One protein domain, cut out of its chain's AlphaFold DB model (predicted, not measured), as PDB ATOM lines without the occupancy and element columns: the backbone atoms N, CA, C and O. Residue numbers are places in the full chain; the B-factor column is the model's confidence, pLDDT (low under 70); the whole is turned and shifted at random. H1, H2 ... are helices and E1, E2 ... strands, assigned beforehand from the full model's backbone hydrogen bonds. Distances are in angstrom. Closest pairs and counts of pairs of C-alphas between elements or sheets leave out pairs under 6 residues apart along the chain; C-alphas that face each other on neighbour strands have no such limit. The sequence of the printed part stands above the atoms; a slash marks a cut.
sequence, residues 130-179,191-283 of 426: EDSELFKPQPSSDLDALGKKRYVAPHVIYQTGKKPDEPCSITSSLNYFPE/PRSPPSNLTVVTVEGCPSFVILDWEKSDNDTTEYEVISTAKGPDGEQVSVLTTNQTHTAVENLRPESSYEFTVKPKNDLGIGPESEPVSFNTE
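AT A GLANCE: This is residues 130 to 179 and 191 to 283 of the 426 residues of the protein "Fibronectin type-III domain-containing protein" of Takifugu bimaculatus (UniProt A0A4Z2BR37). Two strongly twisted sheets, E5 E4 E7 E8 and E1 E2 E3 E6, lie partly face to face as a sandwich, their strands crossed at 49 degrees. The hairpin of E4 and E5 reaches past the overlap, and short H1 covers part of the second sheet's other face. The printed part has 143 residues, with one named helix and eight named strands in the order E1 H1 E2 E3 E4 E5 E6 E7 E8; under half of the residues are in named elements, mostly strand. The first sheet is antiparallel, the second mixed; the whole is compact, radius of gyration of the C-alphas 15.3 A, spanning 48 by 40 by 24 A.

IN THESE COORDINATES: E4, residues 223 to 232, begins at C-alpha (-39.314, 40.650, -4.623) and is 28.9 A long. E5 is 235 to 243, 26.4 A; E7 is 258 to 267, 29.9 A; E8 is 278 to 281. E1 is 156 to 159, from C-alpha (-36.808, 49.019, -26.178); E2 is 196 to 203, 22.1 A; E3 is 209 to 215, 20.4 A; E6 is 247 to 251. H1 is 170 to 174.

HOW THE PARTS SIT: In the antiparallel sheet E5 E4 E7 E8, these backbone pairs are within hydrogen-bond range: N 226 and O 241 at 2.8 A between E4 and E5, N 225 and O 264 at 2.8 A between E4 and E7, and N 259 and O 280 at 2.8 A between E7 and E8. Parallel E1 and E2 have N 157 and O 200 at 2.9 A; antiparallel E2 and E3, N 201 and O 211 at 2.8 A; antiparallel E3 and E6, N 212 and O 248 at 2.8 A. Between the sheets, the closest C-alphas of E2 and E8, Leu 198 and Val 278, are 7.2 A apart. H1 is on the sheet E1 E2 E3 E6, at a height of 8.3 A, only just over E3 with 3 of its C-alphas; its O i to N i+4 pair is within hydrogen-bond range.

THE WHOLE: C-alphas 147 and 269, the two farthest apart, are 49.0 A apart. Residues 180 to 190 are not printed; the gap is 21.0 A. Of the links printed whole, none is long. Residues 233 to 234 are under pLDDT 70.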
ATOM      1  N   GLU A 130     -26.849  41.605 -22.979       83.56
ATOM      2  CA  GLU A 130     -26.118  42.858 -23.212       83.56
ATOM      3  C   GLU A 130     -24.847  42.669 -24.057       83.56
ATOM      4  O   GLU A 130     -24.478  43.548 -24.834       83.56
ATOM      5  N   ASP A 131     -24.199  41.506 -23.939       86.19
ATOM      6  CA  ASP A 131     -22.970  41.160 -24.668       86.19
ATOM      7  C   ASP A 131     -23.257  40.487 -26.023       86.19
ATOM      8  O   ASP A 131     -22.348  40.255 -26.825       86.19
ATOM      9  N   SER A 132     -24.518  40.146 -26.289       89.69
ATOM     10  CA  SER A 132     -24.923  39.380 -27.463       89.69
ATOM     11  C   SER A 132     -25.267  40.286 -28.643       89.69
ATOM     12  O   SER A 132     -26.152  41.138 -28.579       89.69
ATOM     13  N   GLU A 133     -24.650  40.026 -29.800       90.25
ATOM     14  CA  GLU A 133     -24.933  40.751 -31.051       90.25
ATOM     15  C   GLU A 133     -26.375  40.568 -31.568       90.25
ATOM     16  O   GLU A 133     -26.787  41.234 -32.527       90.25
ATOM     17  N   LEU A 134     -27.145  39.652 -30.969       93.50
ATOM     18  CA  LEU A 134     -28.550  39.428 -31.304       93.50
ATOM     19  C   LEU A 134     -29.448  40.552 -30.782       93.50
ATOM     20  O   LEU A 134     -30.484  40.808 -31.397       93.50
ATOM     21  N   PHE A 135     -29.070  41.226 -29.697       96.31
ATOM     22  CA  PHE A 135     -29.887  42.252 -29.058       96.31
ATOM     23  C   PHE A 135     -29.473  43.639 -29.541       96.31
ATOM     24  O   PHE A 135     -28.313  44.036 -29.462       96.31
ATOM     25  N   LYS A 136     -30.423  44.381 -30.115       96.19
ATOM     26  CA  LYS A 136     -30.162  45.678 -30.750       96.19
ATOM     27  C   LYS A 136     -31.227  46.700 -30.374       96.19
ATOM     28  O   LYS A 136     -32.400  46.351 -30.307       96.19
ATOM     29  N   PRO A 137     -30.878  47.989 -30.239       96.06
ATOM     30  CA  PRO A 137     -31.862  49.047 -29.990       96.06
ATOM     31  C   PRO A 137     -32.768  49.334 -31.202       96.06
ATOM     32  O   PRO A 137     -33.691  50.138 -31.111       96.06
ATOM     33  N   GLN A 138     -32.483  48.733 -32.360       96.50
ATOM     34  CA  GLN A 138     -33.276  48.863 -33.580       96.50
ATOM     35  C   GLN A 138     -33.638  47.475 -34.120       96.50
ATOM     36  O   GLN A 138     -32.794  46.574 -34.063       96.50
ATOM     37  N   PRO A 139     -34.854  47.301 -34.666       96.75
ATOM     38  CA  PRO A 139     -35.249  46.052 -35.305       96.75
ATOM     39  C   PRO A 139     -34.463  45.819 -36.604       96.75
ATOM     40  O   PRO A 139     -33.923  46.749 -37.205       96.75
ATOM     41  N   SER A 140     -34.440  44.575 -37.085       95.56
ATOM     42  CA  SER A 140     -33.808  44.237 -38.373       95.56
ATOM     43  C   SER A 140     -34.585  44.801 -39.565       95.56
ATOM     44  O   SER A 140     -34.016  45.044 -40.628       95.56
ATOM     45  N   SER A 141     -35.895  44.978 -39.395       95.31
ATOM     46  CA  SER A 141     -36.808  45.588 -40.360       95.31
ATOM     47  C   SER A 141     -37.713  46.593 -39.653       95.31
ATOM     48  O   SER A 141     -38.252  46.306 -38.586       95.31
ATOM     49  N   ASP A 142     -37.952  47.746 -40.274       96.06
ATOM     50  CA  ASP A 142     -38.860  48.768 -39.732       96.06
ATOM     51  C   ASP A 142     -40.335  48.341 -39.759       96.06
ATOM     52  O   ASP A 142     -41.165  48.956 -39.086       96.06
ATOM     53  N   LEU A 143     -40.677  47.321 -40.554       96.88
ATOM     54  CA  LEU A 143     -42.046  46.867 -40.790       96.88
ATOM     55  C   LEU A 143     -42.273  45.444 -40.278       96.88
ATOM     56  O   LEU A 143     -41.429  44.570 -40.486       96.88
ATOM     57  N   ASP A 144     -43.435  45.216 -39.668       95.62
ATOM     58  CA  ASP A 144     -43.888  43.912 -39.187       95.62
ATOM     59  C   ASP A 144     -44.495  43.025 -40.294       95.62
ATOM     60  O   ASP A 144     -44.512  43.375 -41.477       95.62
ATOM     61  N   ALA A 145     -45.008  41.852 -39.909       92.12
ATOM     62  CA  ALA A 145     -45.573  40.864 -40.833       92.12
ATOM     63  C   ALA A 145     -46.786  41.366 -41.645       92.12
ATOM     64  O   ALA A 145     -47.065  40.814 -42.711       92.12
ATOM     65  N   LEU A 146     -47.494  42.401 -41.174       94.62
ATOM     66  CA  LEU A 146     -48.604  43.039 -41.890       94.62
ATOM     67  C   LEU A 146     -48.204  44.380 -42.529       94.62
ATOM     68  O   LEU A 146     -49.056  45.089 -43.063       94.62
ATOM     69  N   GLY A 147     -46.913  44.726 -42.513       95.25
ATOM     70  CA  GLY A 147     -46.386  45.958 -43.091       95.25
ATOM     71  C   GLY A 147     -46.609  47.200 -42.225       95.25
ATOM     72  O   GLY A 147     -46.478  48.316 -42.731       95.25
ATOM     73  N   LYS A 148     -46.958  47.044 -40.943       96.31
ATOM     74  CA  LYS A 148     -47.068  48.162 -39.996       96.31
ATOM     75  C   LYS A 148     -45.702  48.493 -39.414       96.31
ATOM     76  O   LYS A 148     -44.856  47.622 -39.246       96.31
ATOM     77  N   LYS A 149     -45.482  49.770 -39.099       97.31
ATOM     78  CA  LYS A 149     -44.215  50.223 -38.521       97.31
ATOM     79  C   LYS A 149     -44.045  49.676 -37.101       97.31
ATOM     80  O   LYS A 149     -44.941  49.840 -36.274       97.31
ATOM     81  N   ARG A 150     -42.882  49.090 -36.820       97.75
ATOM     82  CA  ARG A 150     -42.506  48.599 -35.492       97.75
ATOM     83  C   ARG A 150     -42.315  49.731 -34.489       97.75
ATOM     84  O   ARG A 150     -41.918  50.844 -34.842       97.75
ATOM     85  N   TYR A 151     -42.604  49.433 -33.227       97.56
ATOM     86  CA  TYR A 151     -42.450  50.381 -32.132       97.56
ATOM     87  C   TYR A 151     -40.977  50.517 -31.740       97.56
ATOM     88  O   TYR A 151     -40.315  49.529 -31.443       97.56
ATOM     89  N   VAL A 152     -40.459  51.739 -31.715       97.94
ATOM     90  CA  VAL A 152     -39.068  52.015 -31.344       97.94
ATOM     91  C   VAL A 152     -39.069  53.109 -30.290       97.94
ATOM     92  O   VAL A 152     -39.683  54.158 -30.490       97.94
ATOM     93  N   ALA A 153     -38.376  52.865 -29.182       97.94
ATOM     94  CA  ALA A 153     -38.187  53.819 -28.099       97.94
ATOM     95  C   ALA A 153     -36.845  53.549 -27.387       97.94
ATOM     96  O   ALA A 153     -36.298  52.460 -27.547       97.94
ATOM     97  N   PRO A 154     -36.303  54.510 -26.613       97.88
ATOM     98  CA  PRO A 154     -35.000  54.356 -25.955       97.88
ATOM     99  C   PRO A 154     -34.902  53.167 -24.991       97.88
ATOM    100  O   PRO A 154     -33.826  52.609 -24.831       97.88
ATOM    101  N   HIS A 155     -36.018  52.776 -24.374       97.81
ATOM    102  CA  HIS A 155     -36.127  51.661 -23.428       97.81
ATOM    103  C   HIS A 155     -36.502  50.328 -24.097       97.81
ATOM    104  O   HIS A 155     -36.955  49.413 -23.418       97.81
ATOM    105  N   VAL A 156     -36.411  50.221 -25.429       98.44
ATOM    106  CA  VAL A 156     -36.808  49.019 -26.178       98.44
ATOM    107  C   VAL A 156     -35.602  48.400 -26.867       98.44
ATOM    108  O   VAL A 156     -34.916  49.059 -27.648       98.44
ATOM    109  N   ILE A 157     -35.405  47.105 -26.637       98.25
ATOM    110  CA  ILE A 157     -34.357  46.297 -27.256       98.25
ATOM    111  C   ILE A 157     -35.000  45.152 -28.041       98.25
ATOM    112  O   ILE A 157     -35.878  44.445 -27.551       98.25
ATOM    113  N   TYR A 158     -34.546  44.954 -29.273       98.00
ATOM    114  CA  TYR A 158     -34.977  43.883 -30.160       98.00
ATOM    115  C   TYR A 158     -33.992  42.722 -30.128       98.00
ATOM    116  O   TYR A 158     -32.829  42.887 -30.490       98.00
ATOM    117  N   GLN A 159     -34.474  41.527 -29.793       96.94
ATOM    118  CA  GLN A 159     -33.794  40.281 -30.117       96.94
ATOM    119  C   GLN A 159     -34.041  39.955 -31.593       96.94
ATOM    120  O   GLN A 159     -35.142  39.586 -32.015       96.94
ATOM    121  N   THR A 160     -32.986  40.114 -32.375       93.75
ATOM    122  CA  THR A 160     -32.944  39.900 -33.820       93.75
ATOM    123  C   THR A 160     -32.406  38.505 -34.156       93.75
ATOM    124  O   THR A 160     -31.860  37.802 -33.308       93.75
ATOM    125  N   GLY A 161     -32.583  38.059 -35.403       90.00
ATOM    126  CA  GLY A 161     -31.987  36.805 -35.895       90.00
ATOM    127  C   GLY A 161     -32.857  35.549 -35.777       90.00
ATOM    128  O   GLY A 161     -32.472  34.501 -36.298       90.00
ATOM    129  N   LYS A 162     -34.054  35.642 -35.183       93.38
ATOM    130  CA  LYS A 162     -35.061  34.572 -35.255       93.38
ATOM    131  C   LYS A 162     -35.437  34.309 -36.720       93.38
ATOM    132  O   LYS A 162     -35.789  35.234 -37.455       93.38
ATOM    133  N   LYS A 163     -35.429  33.043 -37.148       92.25
ATOM    134  CA  LYS A 163     -35.841  32.692 -38.515       92.25
ATOM    135  C   LYS A 163     -37.366  32.756 -38.685       92.25
ATOM    136  O   LYS A 163     -38.097  32.511 -37.722       92.25
ATOM    137  N   PRO A 164     -37.887  33.066 -39.887       89.75
ATOM    138  CA  PRO A 164     -39.332  33.160 -40.109       89.75
ATOM    139  C   PRO A 164     -40.110  31.849 -39.912       89.75
ATOM    140  O   PRO A 164     -41.263  31.892 -39.503       89.75
ATOM    141  N   ASP A 165     -39.491  30.708 -40.207       89.69
ATOM    142  CA  ASP A 165     -40.052  29.354 -40.101       89.69
ATOM    143  C   ASP A 165     -39.951  28.753 -38.692       89.69
ATOM    144  O   ASP A 165     -40.553  27.723 -38.398       89.69
ATOM    145  N   GLU A 166     -39.217  29.411 -37.800       92.81
ATOM    146  CA  GLU A 166     -39.019  28.978 -36.426       92.81
ATOM    147  C   GLU A 166     -40.101  29.587 -35.512       92.81
ATOM    148  O   GLU A 166     -40.393  30.780 -35.624       92.81
ATOM    149  N   PRO A 167     -40.710  28.837 -34.578       95.38
ATOM    150  CA  PRO A 167     -41.711  29.406 -33.680       95.38
ATOM    151  C   PRO A 167     -41.096  30.369 -32.652       95.38
ATOM    152  O   PRO A 167     -39.903  30.324 -32.347       95.38
ATOM    153  N   CYS A 168     -41.912  31.247 -32.080       95.56
ATOM    154  CA  CYS A 168     -41.512  32.063 -30.932       95.56
ATOM    155  C   CYS A 168     -41.278  31.191 -29.685       95.56
ATOM    156  O   CYS A 168     -41.998  30.213 -29.479       95.56
ATOM    157  N   SER A 169     -40.289  31.544 -28.856       95.69
ATOM    158  CA  SER A 169     -39.917  30.786 -27.652       95.69
ATOM    159  C   SER A 169     -39.545  31.725 -26.504       95.69
ATOM    160  O   SER A 169     -38.507  32.388 -26.555       95.69
ATOM    161  N   ILE A 170     -40.374  31.761 -25.455       96.06
ATOM    162  CA  ILE A 170     -40.072  32.510 -24.223       96.06
ATOM    163  C   ILE A 170     -38.811  31.941 -23.574       96.06
ATOM    164  O   ILE A 170     -37.872  32.672 -23.284       96.06
ATOM    165  N   THR A 171     -38.747  30.619 -23.408       94.19
ATOM    166  CA  THR A 171     -37.647  29.981 -22.682       94.19
ATOM    167  C   THR A 171     -36.307  30.128 -23.398       94.19
ATOM    168  O   THR A 171     -35.301  30.358 -22.743       94.19
ATOM    169  N   SER A 172     -36.268  30.046 -24.734       93.69
ATOM    170  CA  SER A 172     -35.019  30.294 -25.466       93.69
ATOM    171  C   SER A 172     -34.532  31.737 -25.324       93.69
ATOM    172  O   SER A 172     -33.332  31.970 -25.424       93.69
ATOM    173  N   SER A 173     -35.451  32.687 -25.144       95.06
ATOM    174  CA  SER A 173     -35.132  34.111 -25.003       95.06
ATOM    175  C   SER A 173     -34.664  34.424 -23.579       95.06
ATOM    176  O   SER A 173     -33.677  35.128 -23.404       95.06
ATOM    177  N   LEU A 174     -35.293  33.811 -22.570       95.00
ATOM    178  CA  LEU A 174     -34.893  33.929 -21.163       95.00
ATOM    179  C   LEU A 174     -33.500  33.350 -20.868       95.00
ATOM    180  O   LEU A 174     -32.864  33.791 -19.926       95.00
ATOM    181  N   ASN A 175     -32.974  32.431 -21.686       93.62
ATOM    182  CA  ASN A 175     -31.624  31.876 -21.487       93.62
ATOM    183  C   ASN A 175     -30.486  32.922 -21.528       93.62
ATOM    184  O   ASN A 175     -29.379  32.608 -21.093       93.62
ATOM    185  N   TYR A 176     -30.736  34.116 -22.078       93.88
ATOM    186  CA  TYR A 176     -29.776  35.228 -22.120       93.88
ATOM    187  C   TYR A 176     -29.851  36.142 -20.886       93.88
ATOM    188  O   TYR A 176     -29.073  37.087 -20.776       93.88
ATOM    189  N   PHE A 177     -30.782  35.878 -19.970       93.44
ATOM    190  CA  PHE A 177     -30.960  36.632 -18.737       93.44
ATOM    191  C   PHE A 177     -30.430  35.769 -17.586       93.44
ATOM    192  O   PHE A 177     -30.934  34.663 -17.374       93.44
ATOM    193  N   PRO A 178     -29.356  36.195 -16.904       86.44
ATOM    194  CA  PRO A 178     -28.796  35.430 -15.802       86.44
ATOM    195  C   PRO A 178     -29.781  35.396 -14.632       86.44
ATOM    196  O   PRO A 178     -30.407  36.404 -14.320       86.44
ATOM    197  N   GLU A 179     -29.899  34.245 -13.971       82.44
ATOM    198  CA  GLU A 179     -30.643  34.160 -12.714       82.44
ATOM    199  C   GLU A 179     -29.831  34.828 -11.598       82.44
ATOM    200  O   GLU A 179     -28.643  34.543 -11.415       82.44
ATOM    201  N   PRO A 191     -38.605  48.698   0.991       96.06
ATOM    202  CA  PRO A 191     -37.734  49.278  -0.026       96.06
ATOM    203  C   PRO A 191     -38.066  50.758  -0.230       96.06
ATOM    204  O   PRO A 191     -39.232  51.155  -0.266       96.06
ATOM    205  N   ARG A 192     -37.042  51.597  -0.339       95.88
ATOM    206  CA  ARG A 192     -37.162  53.061  -0.368       95.88
ATOM    207  C   ARG A 192     -36.874  53.653  -1.736       95.88
ATOM    208  O   ARG A 192     -37.331  54.761  -1.999       95.88
ATOM    209  N   SER A 193     -36.130  52.940  -2.578       96.12
ATOM    210  CA  SER A 193     -35.778  53.392  -3.927       96.12
ATOM    211  C   SER A 193     -36.502  52.561  -4.990       96.12
ATOM    212  O   SER A 193     -36.597  51.342  -4.832       96.12
ATOM    213  N   PRO A 194     -37.019  53.190  -6.061       96.88
ATOM    214  CA  PRO A 194     -37.668  52.464  -7.144       96.88
ATOM    215  C   PRO A 194     -36.620  51.745  -8.009       96.88
ATOM    216  O   PRO A 194     -35.479  52.207  -8.065       96.88
ATOM    217  N   PRO A 195     -36.975  50.651  -8.706       96.75
ATOM    218  CA  PRO A 195     -36.108  50.026  -9.700       96.75
ATOM    219  C   PRO A 195     -35.714  51.018 -10.800       96.75
ATOM    220  O   PRO A 195     -36.521  51.866 -11.192       96.75
ATOM    221  N   SER A 196     -34.488  50.897 -11.308       96.12
ATOM    222  CA  SER A 196     -33.953  51.749 -12.376       96.12
ATOM    223  C   SER A 196     -33.847  50.992 -13.697       96.12
ATOM    224  O   SER A 196     -33.933  49.771 -13.733       96.12
ATOM    225  N   ASN A 197     -33.668  51.736 -14.792       96.00
ATOM    226  CA  ASN A 197     -33.346  51.188 -16.113       96.00
ATOM    227  C   ASN A 197     -34.336  50.124 -16.643       96.00
ATOM    228  O   ASN A 197     -33.935  49.136 -17.253       96.00
ATOM    229  N   LEU A 198     -35.640  50.325 -16.407       98.06
ATOM    230  CA  LEU A 198     -36.679  49.413 -16.888       98.06
ATOM    231  C   LEU A 198     -36.684  49.355 -18.425       98.06
ATOM    232  O   LEU A 198     -37.063  50.313 -19.099       98.06
ATOM    233  N   THR A 199     -36.296  48.205 -18.958       98.19
ATOM    234  CA  THR A 199     -36.106  47.934 -20.379       98.19
ATOM    235  C   THR A 199     -37.094  46.873 -20.852       98.19
ATOM    236  O   THR A 199     -37.351  45.877 -20.179       98.19
ATOM    237  N   VAL A 200     -37.667  47.086 -22.036       98.62
ATOM    238  CA  VAL A 200     -38.546  46.137 -22.724       98.62
ATOM    239  C   VAL A 200     -37.739  45.422 -23.800       98.62
ATOM    240  O   VAL A 200     -37.406  46.004 -24.834       98.62
ATOM    241  N   VAL A 201     -37.461  44.141 -23.588       98.31
ATOM    242  CA  VAL A 201     -36.803  43.273 -24.562       98.31
ATOM    243  C   VAL A 201     -37.858  42.471 -25.324       98.31
ATOM    244  O   VAL A 201     -38.656  41.730 -24.746       98.31
ATOM    245  N   THR A 202     -37.890  42.618 -26.646       98.06
ATOM    246  CA  THR A 202     -38.879  41.980 -27.523       98.06
ATOM    247  C   THR A 202     -38.203  41.152 -28.608       98.06
ATOM    248  O   THR A 202     -37.178  41.548 -29.158       98.06
ATOM    249  N   VAL A 203     -38.767  39.989 -28.935       97.50
ATOM    250  CA  VAL A 203     -38.280  39.167 -30.049       97.50
ATOM    251  C   VAL A 203     -38.992  39.590 -31.324       97.50
ATOM    252  O   VAL A 203     -40.222  39.583 -31.382       97.50
ATOM    253  N   GLU A 204     -38.222  39.923 -32.360       96.06
ATOM    254  CA  GLU A 204     -38.782  40.404 -33.624       96.06
ATOM    255  C   GLU A 204     -39.767  39.378 -34.220       96.06
ATOM    256  O   GLU A 204     -39.438  38.203 -34.422       96.06
ATOM    257  N   GLY A 205     -40.997  39.824 -34.499       94.94
ATOM    258  CA  GLY A 205     -42.080  38.971 -35.001       94.94
ATOM    259  C   GLY A 205     -42.788  38.111 -33.944       94.94
ATOM    260  O   GLY A 205     -43.555  37.221 -34.314       94.94
ATOM    261  N   CYS A 206     -42.563  38.350 -32.649       96.06
ATOM    262  CA  CYS A 206     -43.213  37.633 -31.549       96.06
ATOM    263  C   CYS A 206     -44.049  38.580 -30.671       96.06
ATOM    264  O   CYS A 206     -43.572  39.055 -29.644       96.06
ATOM    265  N   PRO A 207     -45.324  38.836 -31.019       95.56
ATOM    266  CA  PRO A 207     -46.140  39.828 -30.316       95.56
ATOM    267  C   PRO A 207     -46.777  39.327 -29.012       95.56
ATOM    268  O   PRO A 207     -47.415  40.109 -28.312       95.56
ATOM    269  N   SER A 208     -46.672  38.032 -28.697       94.62
ATOM    270  CA  SER A 208     -47.406  37.411 -27.586       94.62
ATOM    271  C   SER A 208     -46.710  37.513 -26.228       94.62
ATOM    272  O   SER A 208     -47.298  37.112 -25.221       94.62
ATOM    273  N   PHE A 209     -45.464  37.988 -26.190       97.19
ATOM    274  CA  PHE A 209     -44.710  38.185 -24.957       97.19
ATOM    275  C   PHE A 209     -43.634  39.264 -25.123       97.19
ATOM    276  O   PHE A 209     -43.196  39.551 -26.236       97.19
ATOM    277  N   VAL A 210     -43.187  39.815 -24.001       98.25
ATOM    278  CA  VAL A 210     -41.945  40.593 -23.879       98.25
ATOM    279  C   VAL A 210     -41.198  40.129 -22.635       98.25
ATOM    280  O   VAL A 210     -41.799  39.520 -21.748       98.25
ATOM    281  N   ILE A 211     -39.905  40.414 -22.553       98.31
ATOM    282  CA  ILE A 211     -39.122  40.274 -21.326       98.31
ATOM    283  C   ILE A 211     -38.870  41.682 -20.799       98.31
ATOM    284  O   ILE A 211     -38.403  42.545 -21.536       98.31
ATOM    285  N   LEU A 212     -39.241  41.929 -19.550       98.44
ATOM    286  CA  LEU A 212     -38.878  43.146 -18.841       98.44
ATOM    287  C   LEU A 212     -37.605  42.882 -18.051       98.44
ATOM    288  O   LEU A 212     -37.496  41.828 -17.430       98.44
ATOM    289  N   ASP A 213     -36.692  43.838 -18.078       97.69
ATOM    290  CA  ASP A 213     -35.391  43.799 -17.411       97.69
ATOM    291  C   ASP A 213     -35.163  45.137 -16.702       97.69
ATOM    292  O   ASP A 213     -35.575  46.180 -17.217       97.69
ATOM    293  N   TRP A 214     -34.618  45.123 -15.491       97.25
ATOM    294  CA  TRP A 214     -34.388  46.332 -14.700       97.25
ATOM    295  C   TRP A 214     -33.232  46.150 -13.724       97.25
ATOM    296  O   TRP A 214     -32.828  45.049 -13.378       97.25
ATOM    297  N   GLU A 215     -32.742  47.255 -13.182       95.25
ATOM    298  CA  GLU A 215     -31.675  47.252 -12.192       95.25
ATOM    299  C   GLU A 215     -32.230  47.341 -10.764       95.25
ATOM    300  O   GLU A 215     -33.095  48.169 -10.430       95.25
ATOM    301  N   LYS A 216     -31.684  46.508  -9.873       93.06
ATOM    302  CA  LYS A 216     -31.956  46.584  -8.435       93.06
ATOM    303  C   LYS A 216     -31.322  47.846  -7.845       93.06
ATOM    304  O   LYS A 216     -30.106  47.965  -7.763       93.06
ATOM    305  N   SER A 217     -32.169  48.754  -7.367       90.75
ATOM    306  CA  SER A 217     -31.753  50.034  -6.772       90.75
ATOM    307  C   SER A 217     -31.781  50.069  -5.238       90.75
ATOM    308  O   SER A 217     -31.333  51.043  -4.636       90.75
ATOM    309  N   ASP A 218     -32.314  49.035  -4.582       87.75
ATOM    310  CA  ASP A 218     -32.453  48.996  -3.123       87.75
ATOM    311  C   ASP A 218     -32.110  47.611  -2.561       87.75
ATOM    312  O   ASP A 218     -32.694  46.602  -2.968       87.75
ATOM    313  N   ASN A 219     -31.179  47.570  -1.604       88.75
ATOM    314  CA  ASN A 219     -30.693  46.340  -0.981       88.75
ATOM    315  C   ASN A 219     -31.752  45.626  -0.136       88.75
ATOM    316  O   ASN A 219     -31.693  44.404  -0.046       88.75
ATOM    317  N   ASP A 220     -32.725  46.351   0.429       92.19
ATOM    318  CA  ASP A 220     -33.825  45.774   1.212       92.19
ATOM    319  C   ASP A 220     -34.861  45.060   0.308       92.19
ATOM    320  O   ASP A 220     -35.786  44.433   0.819       92.19
ATOM    321  N   THR A 221     -34.743  45.124  -1.026       93.44
ATOM    322  CA  THR A 221     -35.690  44.472  -1.954       93.44
ATOM    323  C   THR A 221     -35.455  42.966  -2.052       93.44
ATOM    324  O   THR A 221     -34.343  42.536  -2.381       93.44
ATOM    325  N   THR A 222     -36.507  42.169  -1.852       93.38
ATOM    326  CA  THR A 222     -36.479  40.702  -2.012       93.38
ATOM    327  C   THR A 222     -37.350  40.212  -3.167       93.38
ATOM    328  O   THR A 222     -37.083  39.149  -3.717       93.38
ATOM    329  N   GLU A 223     -38.376  40.975  -3.546       95.31
ATOM    330  CA  GLU A 223     -39.314  40.650  -4.623       95.31
ATOM    331  C   GLU A 223     -39.710  41.906  -5.409       95.31
ATOM    332  O   GLU A 223     -39.534  43.036  -4.954       95.31
ATOM    333  N   TYR A 224     -40.307  41.703  -6.579       97.50
ATOM    334  CA  TYR A 224     -40.852  42.740  -7.440       97.50
ATOM    335  C   TYR A 224     -42.282  42.399  -7.858       97.50
ATOM    336  O   TYR A 224     -42.591  41.256  -8.198       97.50
ATOM    337  N   GLU A 225     -43.153  43.404  -7.877       98.00
ATOM    338  CA  GLU A 225     -44.465  43.355  -8.519       98.00
ATOM    339  C   GLU A 225     -44.392  44.108  -9.850       98.00
ATOM    340  O   GLU A 225     -44.244  45.329  -9.891       98.00
ATOM    341  N   VAL A 226     -44.498  43.365 -10.944       98.19
ATOM    342  CA  VAL A 226     -44.569  43.879 -12.308       98.19
ATOM    343  C   VAL A 226     -46.025  44.119 -12.662       98.19
ATOM    344  O   VAL A 226     -46.844  43.196 -12.663       98.19
ATOM    345  N   ILE A 227     -46.350  45.364 -12.979       97.81
ATOM    346  CA  ILE A 227     -47.688  45.804 -13.346       97.81
ATOM    347  C   ILE A 227     -47.688  46.053 -14.849       97.81
ATOM    348  O   ILE A 227     -46.891  46.830 -15.367       97.81
ATOM    349  N   SER A 228     -48.574  45.367 -15.561       96.81
ATOM    350  CA  SER A 228     -48.791  45.555 -16.994       96.81
ATOM    351  C   SER A 228     -50.194  46.080 -17.230       96.81
ATOM    352  O   SER A 228     -51.178  45.455 -16.829       96.81
ATOM    353  N   THR A 229     -50.274  47.201 -17.923       95.62
ATOM    354  CA  THR A 229     -51.507  47.921 -18.200       95.62
ATOM    355  C   THR A 229     -51.770  47.908 -19.698       95.62
ATOM    356  O   THR A 229     -51.064  48.560 -20.461       95.62
ATOM    357  N   ALA A 230     -52.793  47.177 -20.141       93.06
ATOM    358  CA  ALA A 230     -53.237  47.176 -21.531       93.06
ATOM    359  C   ALA A 230     -54.233  48.318 -21.770       93.06
ATOM    360  O   ALA A 230     -55.268  48.396 -21.100       93.06
ATOM    361  N   LYS A 231     -53.955  49.172 -22.758       80.75
ATOM    362  CA  LYS A 231     -54.846  50.260 -23.181       80.75
ATOM    363  C   LYS A 231     -55.679  49.777 -24.371       80.75
ATOM    364  O   LYS A 231     -55.154  49.599 -25.468       80.75
ATOM    365  N   GLY A 232     -56.972  49.533 -24.149       70.38
ATOM    366  CA  GLY A 232     -57.896  49.030 -25.170       70.38
ATOM    367  C   GLY A 232     -59.201  49.828 -25.270       70.38
ATOM    368  O   GLY A 232     -59.483  50.680 -24.427       70.38
ATOM    369  N   PRO A 233     -60.033  49.548 -26.291       66.38
ATOM    370  CA  PRO A 233     -61.336  50.199 -26.467       66.38
ATOM    371  C   PRO A 233     -62.328  49.886 -25.333       66.38
ATOM    372  O   PRO A 233     -63.200  50.701 -25.049       66.38
ATOM    373  N   ASP A 234     -62.158  48.746 -24.657       67.44
ATOM    374  CA  ASP A 234     -62.977  48.314 -23.513       67.44
ATOM    375  C   ASP A 234     -62.500  48.901 -22.167       67.44
ATOM    376  O   ASP A 234     -62.986  48.507 -21.105       67.44
ATOM    377  N   GLY A 235     -61.535  49.825 -22.201       76.88
ATOM    378  CA  GLY A 235     -60.895  50.413 -21.030       76.88
ATOM    379  C   GLY A 235     -59.517  49.823 -20.730       76.88
ATOM    380  O   GLY A 235     -58.890  49.154 -21.556       76.88
ATOM    381  N   GLU A 236     -59.038  50.122 -19.530       86.56
ATOM    382  CA  GLU A 236     -57.720  49.733 -19.041       86.56
ATOM    383  C   GLU A 236     -57.778  48.350 -18.373       86.56
ATOM    384  O   GLU A 236     -58.598  48.117 -17.482       86.56
ATOM    385  N   GLN A 237     -56.923  47.415 -18.800       89.19
ATOM    386  CA  GLN A 237     -56.782  46.107 -18.152       89.19
ATOM    387  C   GLN A 237     -55.429  46.003 -17.465       89.19
ATOM    388  O   GLN A 237     -54.397  46.035 -18.130       89.19
ATOM    389  N   VAL A 238     -55.445  45.822 -16.147       92.81
ATOM    390  CA  VAL A 238     -54.232  45.726 -15.332       92.81
ATOM    391  C   VAL A 238     -53.974  44.273 -14.938       92.81
ATOM    392  O   VAL A 238     -54.858  43.576 -14.429       92.81
ATOM    393  N   SER A 239     -52.748  43.805 -15.144       93.50
ATOM    394  CA  SER A 239     -52.251  42.524 -14.645       93.50
ATOM    395  C   SER A 239     -51.021  42.729 -13.776       93.50
ATOM    396  O   SER A 239     -50.135  43.488 -14.144       93.50
ATOM    397  N   VAL A 240     -50.962  42.012 -12.653       96.12
ATOM    398  CA  VAL A 240     -49.813  42.015 -11.743       96.12
ATOM    399  C   VAL A 240     -49.163  40.634 -11.759       96.12
ATOM    400  O   VAL A 240     -49.870  39.624 -11.668       96.12
ATOM    401  N   LEU A 241     -47.842  40.611 -11.895       95.75
ATOM    402  CA  LEU A 241     -46.967  39.444 -11.830       95.75
ATOM    403  C   LEU A 241     -45.927  39.680 -10.730       95.75
ATOM    404  O   LEU A 241     -45.404  40.781 -10.617       95.75
ATOM    405  N   THR A 242     -45.618  38.661  -9.933       96.31
ATOM    406  CA  THR A 242     -44.588  38.749  -8.889       96.31
ATOM    407  C   THR A 242     -43.382  37.903  -9.281       96.31
ATOM    408  O   THR A 242     -43.553  36.784  -9.760       96.31
ATOM    409  N   THR A 243     -42.177  38.430  -9.078       95.50
ATOM    410  CA  THR A 243     -40.905  37.735  -9.321       95.50
ATOM    411  C   THR A 243     -39.875  38.138  -8.269       95.50
ATOM    412  O   THR A 243     -39.945  39.236  -7.727       95.50
ATOM    413  N   ASN A 244     -38.912  37.272  -7.975       94.00
ATOM    414  CA  ASN A 244     -37.747  37.593  -7.146       94.00
ATOM    415  C   ASN A 244     -36.494  37.931  -7.977       94.00
ATOM    416  O   ASN A 244     -35.438  38.183  -7.409       94.00
ATOM    417  N   GLN A 245     -36.616  37.915  -9.303       94.62
ATOM    418  CA  GLN A 245     -35.552  38.218 -10.260       94.62
ATOM    419  C   GLN A 245     -35.615  39.685 -10.697       94.62
ATOM    420  O   GLN A 245     -36.673  40.310 -10.619       94.62
ATOM    421  N   THR A 246     -34.510  40.209 -11.223       95.56
ATOM    422  CA  THR A 246     -34.429  41.532 -11.877       95.56
ATOM    423  C   THR A 246     -34.924  41.556 -13.328       95.56
ATOM    424  O   THR A 246     -34.860  42.574 -14.010       95.56
ATOM    425  N   HIS A 247     -35.489  40.443 -13.792       96.69
ATOM    426  CA  HIS A 247     -36.120  40.322 -15.095       96.69
ATOM    427  C   HIS A 247     -37.331  39.382 -15.022       96.69
ATOM    428  O   HIS A 247     -37.449  38.535 -14.130       96.69
ATOM    429  N   THR A 248     -38.270  39.507 -15.960       97.25
ATOM    430  CA  THR A 248     -39.380  38.555 -16.091       97.25
ATOM    431  C   THR A 248     -40.051  38.609 -17.460       97.25
ATOM    432  O   THR A 248     -40.105  39.656 -18.101       97.25
ATOM    433  N   ALA A 249     -40.615  37.484 -17.903       97.31
ATOM    434  CA  ALA A 249     -41.433  37.444 -19.109       97.31
ATOM    435  C   ALA A 249     -42.880  37.853 -18.798       97.31
ATOM    436  O   ALA A 249     -43.567  37.215 -18.000       97.31
ATOM    437  N   VAL A 250     -43.376  38.883 -19.485       97.06
ATOM    438  CA  VAL A 250     -44.804  39.206 -19.512       97.06
ATOM    439  C   VAL A 250     -45.434  38.494 -20.701       97.06
ATOM    440  O   VAL A 250     -45.116  38.766 -21.858       97.06
ATOM    441  N   GLU A 251     -46.337  37.568 -20.403       95.06
ATOM    442  CA  GLU A 251     -46.910  36.634 -21.370       95.06
ATOM    443  C   GLU A 251     -48.371  36.945 -21.723       95.06
ATOM    444  O   GLU A 251     -49.051  37.710 -21.039       95.06
ATOM    445  N   ASN A 252     -48.893  36.270 -22.753       92.25
ATOM    446  CA  ASN A 252     -50.273  36.411 -23.237       92.25
ATOM    447  C   ASN A 252     -50.633  37.844 -23.663       92.25
ATOM    448  O   ASN A 252     -51.784  38.274 -23.527       92.25
ATOM    449  N   LEU A 253     -49.658  38.583 -24.193       93.06
ATOM    450  CA  LEU A 253     -49.920  39.883 -24.788       93.06
ATOM    451  C   LEU A 253     -50.755  39.716 -26.058       93.06
ATOM    452  O   LEU A 253     -50.614  38.752 -26.817       93.06
ATOM    453  N   ARG A 254     -51.650  40.673 -26.284       91.25
ATOM    454  CA  ARG A 254     -52.449  40.737 -27.501       91.25
ATOM    455  C   ARG A 254     -51.605  41.377 -28.601       91.25
ATOM    456  O   ARG A 254     -50.950  42.385 -28.330       91.25
ATOM    457  N   PRO A 255     -51.631  40.844 -29.828       92.25
ATOM    458  CA  PRO A 255     -51.060  41.524 -30.983       92.25
ATOM    459  C   PRO A 255     -51.707  42.894 -31.220       92.25
ATOM    460  O   PRO A 255     -52.842  43.130 -30.797       92.25
ATOM    461  N   GLU A 256     -50.990  43.784 -31.904       91.69
ATOM    462  CA  GLU A 256     -51.444  45.140 -32.258       91.69
ATOM    463  C   GLU A 256     -52.030  45.949 -31.084       91.69
ATOM    464  O   GLU A 256     -52.998  46.695 -31.242       91.69
ATOM    465  N   SER A 257     -51.481  45.783 -29.884       92.50
ATOM    466  CA  SER A 257     -52.025  46.363 -28.656       92.50
ATOM    467  C   SER A 257     -50.975  47.191 -27.922       92.50
ATOM    468  O   SER A 257     -49.779  46.907 -27.985       92.50
ATOM    469  N   SER A 258     -51.431  48.239 -27.233       94.94
ATOM    470  CA  SER A 258     -50.566  49.147 -26.478       94.94
ATOM    471  C   SER A 258     -50.558  48.778 -25.000       94.94
ATOM    472  O   SER A 258     -51.617  48.577 -24.396       94.94
ATOM    473  N   TYR A 259     -49.359  48.707 -24.435       96.94
ATOM    474  CA  TYR A 259     -49.102  48.354 -23.051       96.94
ATOM    475  C   TYR A 259     -48.236  49.410 -22.368       96.94
ATOM    476  O   TYR A 259     -47.395  50.050 -22.998       96.94
ATOM    477  N   GLU A 260     -48.436  49.562 -21.067       97.56
ATOM    478  CA  GLU A 260     -47.577  50.323 -20.167       97.56
ATOM    479  C   GLU A 260     -47.127  49.412 -19.024       97.56
ATOM    480  O   GLU A 260     -47.927  48.625 -18.510       97.56
ATOM    481  N   PHE A 261     -45.850  49.483 -18.664       98.19
ATOM    482  CA  PHE A 261     -45.236  48.627 -17.657       98.19
ATOM    483  C   PHE A 261     -44.616  49.465 -16.543       98.19
ATOM    484  O   PHE A 261     -43.897  50.427 -16.818       98.19
ATOM    485  N   THR A 262     -44.865  49.068 -15.296       98.12
ATOM    486  CA  THR A 262     -44.203  49.601 -14.096       98.12
ATOM    487  C   THR A 262     -43.775  48.460 -13.184       98.12
ATOM    488  O   THR A 262     -44.367  47.377 -13.198       98.12
ATOM    489  N   VAL A 263     -42.739  48.690 -12.378       98.50
ATOM    490  CA  VAL A 263     -42.221  47.700 -11.428       98.50
ATOM    491  C   VAL A 263     -42.174  48.302 -10.029       98.50
ATOM    492  O   VAL A 263     -41.673  49.410  -9.832       98.50
ATOM    493  N   LYS A 264     -42.699  47.567  -9.045       97.88
ATOM    494  CA  LYS A 264     -42.657  47.925  -7.623       97.88
ATOM    495  C   LYS A 264     -41.739  46.970  -6.866       97.88
ATOM    496  O   LYS A 264     -41.949  45.764  -6.961       97.88
ATOM    497  N   PRO A 265     -40.762  47.463  -6.096       97.44
ATOM    498  CA  PRO A 265     -39.948  46.634  -5.227       97.44
ATOM    499  C   PRO A 265     -40.736  46.289  -3.960       97.44
ATOM    500  O   PRO A 265     -41.533  47.087  -3.461       97.44
ATOM    501  N   LYS A 266     -40.512  45.099  -3.418       95.75
ATOM    502  CA  LYS A 266     -41.235  44.562  -2.268       95.75
ATOM    503  C   LYS A 266     -40.321  43.734  -1.374       95.75
ATOM    504  O   LYS A 266     -39.342  43.141  -1.826       95.75
ATOM    505  N   ASN A 267     -40.673  43.698  -0.096       95.06
ATOM    506  CA  ASN A 267     -40.184  42.728   0.870       95.06
ATOM    507  C   ASN A 267     -41.253  42.426   1.931       95.06
ATOM    508  O   ASN A 267     -42.368  42.952   1.876       95.06
ATOM    509  N   ASP A 268     -40.903  41.606   2.922       94.75
ATOM    510  CA  ASP A 268     -41.809  41.214   4.011       94.75
ATOM    511  C   ASP A 268     -42.258  42.381   4.910       94.75
ATOM    512  O   ASP A 268     -43.263  42.271   5.615       94.75
ATOM    513  N   LEU A 269     -41.536  43.508   4.901       95.56
ATOM    514  CA  LEU A 269     -41.868  44.699   5.688       95.56
ATOM    515  C   LEU A 269     -42.776  45.677   4.928       95.56
ATOM    516  O   LEU A 269     -43.441  46.496   5.566       95.56
ATOM    517  N   GLY A 270     -42.831  45.615   3.594       95.25
ATOM    518  CA  GLY A 270     -43.731  46.441   2.790       95.25
ATOM    519  C   GLY A 270     -43.361  46.575   1.310       95.25
ATOM    520  O   GLY A 270     -42.448  45.932   0.797       95.25
ATOM    521  N   ILE A 271     -44.107  47.445   0.625       96.62
ATOM    522  CA  ILE A 271     -43.943  47.777  -0.799       96.62
ATOM    523  C   ILE A 271     -43.252  49.142  -0.908       96.62
ATOM    524  O   ILE A 271     -43.626  50.078  -0.197       96.62
ATOM    525  N   GLY A 272     -42.261  49.245  -1.789       96.75
ATOM    526  CA  GLY A 272     -41.555  50.486  -2.091       96.75
ATOM    527  C   GLY A 272     -42.170  51.292  -3.245       96.75
ATOM    528  O   GLY A 272     -43.229  50.939  -3.770       96.75
ATOM    529  N   PRO A 273     -41.531  52.404  -3.639       97.62
ATOM    530  CA  PRO A 273     -42.017  53.256  -4.726       97.62
ATOM    531  C   PRO A 273     -41.916  52.572  -6.100       97.62
ATOM    532  O   PRO A 273     -41.044  51.737  -6.326       97.62
ATOM    533  N   GLU A 274     -42.802  52.945  -7.026       97.56
ATOM    534  CA  GLU A 274     -42.818  52.420  -8.399       97.56
ATOM    535  C   GLU A 274     -41.758  53.056  -9.300       97.56
ATOM    536  O   GLU A 274     -41.391  54.217  -9.117       97.56
ATOM    537  N   SER A 275     -41.278  52.286 -10.276       98.19
ATOM    538  CA  SER A 275     -40.448  52.797 -11.368       98.19
ATOM    539  C   SER A 275     -41.221  53.784 -12.249       98.19
ATOM    540  O   SER A 275     -42.452  53.751 -12.311       98.19
ATOM    541  N   GLU A 276     -40.491  54.588 -13.024       97.31
ATOM    542  CA  GLU A 276     -41.096  55.337 -14.128       97.31
ATOM    543  C   GLU A 276     -41.761  54.370 -15.132       97.31
ATOM    544  O   GLU A 276     -41.204  53.300 -15.415       97.31
ATOM    545  N   PRO A 277     -42.953  54.704 -15.663       97.19
ATOM    546  CA  PRO A 277     -43.668  53.845 -16.595       97.19
ATOM    547  C   PRO A 277     -43.011  53.828 -17.972       97.19
ATOM    548  O   PRO A 277     -42.662  54.870 -18.531       97.19
ATOM    549  N   VAL A 278     -42.934  52.642 -18.576       98.19
ATOM    550  CA  VAL A 278     -42.471  52.470 -19.958       98.19
ATOM    551  C   VAL A 278     -43.587  51.939 -20.848       98.19
ATOM    552  O   VAL A 278     -44.326  51.031 -20.476       98.19
ATOM    553  N   SER A 279     -43.735  52.512 -22.043       97.38
ATOM    554  CA  SER A 279     -44.771  52.115 -23.007       97.38
ATOM    555  C   SER A 279     -44.222  51.196 -24.095       97.38
ATOM    556  O   SER A 279     -43.082  51.347 -24.527       97.38
ATOM    557  N   PHE A 280     -45.042  50.282 -24.603       97.88
ATOM    558  CA  PHE A 280     -44.693  49.420 -25.728       97.88
ATOM    559  C   PHE A 280     -45.931  49.060 -26.548       97.88
ATOM    560  O   PHE A 280     -47.006  48.835 -25.993       97.88
ATOM    561  N   ASN A 281     -45.774  48.960 -27.868       96.81
ATOM    562  CA  ASN A 281     -46.826  48.456 -28.748       96.81
ATOM    563  C   ASN A 281     -46.377  47.134 -29.366       96.81
ATOM    564  O   ASN A 281     -45.325  47.074 -30.001       96.81
ATOM    565  N   THR A 282     -47.193  46.096 -29.204       96.38
ATOM    566  CA  THR A 282     -46.925  44.777 -29.782       96.38
ATOM    567  C   THR A 282     -47.081  44.790 -31.301       96.38
ATOM    568  O   THR A 282     -47.911  45.513 -31.860       96.38
ATOM    569  N   GLU A 283     -46.280  43.964 -31.976       96.06
ATOM    570  CA  GLU A 283     -46.382  43.755 -33.424       96.06
ATOM    571  C   GLU A 283     -47.718  43.103 -33.820       96.06
ATOM    572  O   GLU A 283     -48.471  42.567 -32.996       96.06
TER     573      GLU A 283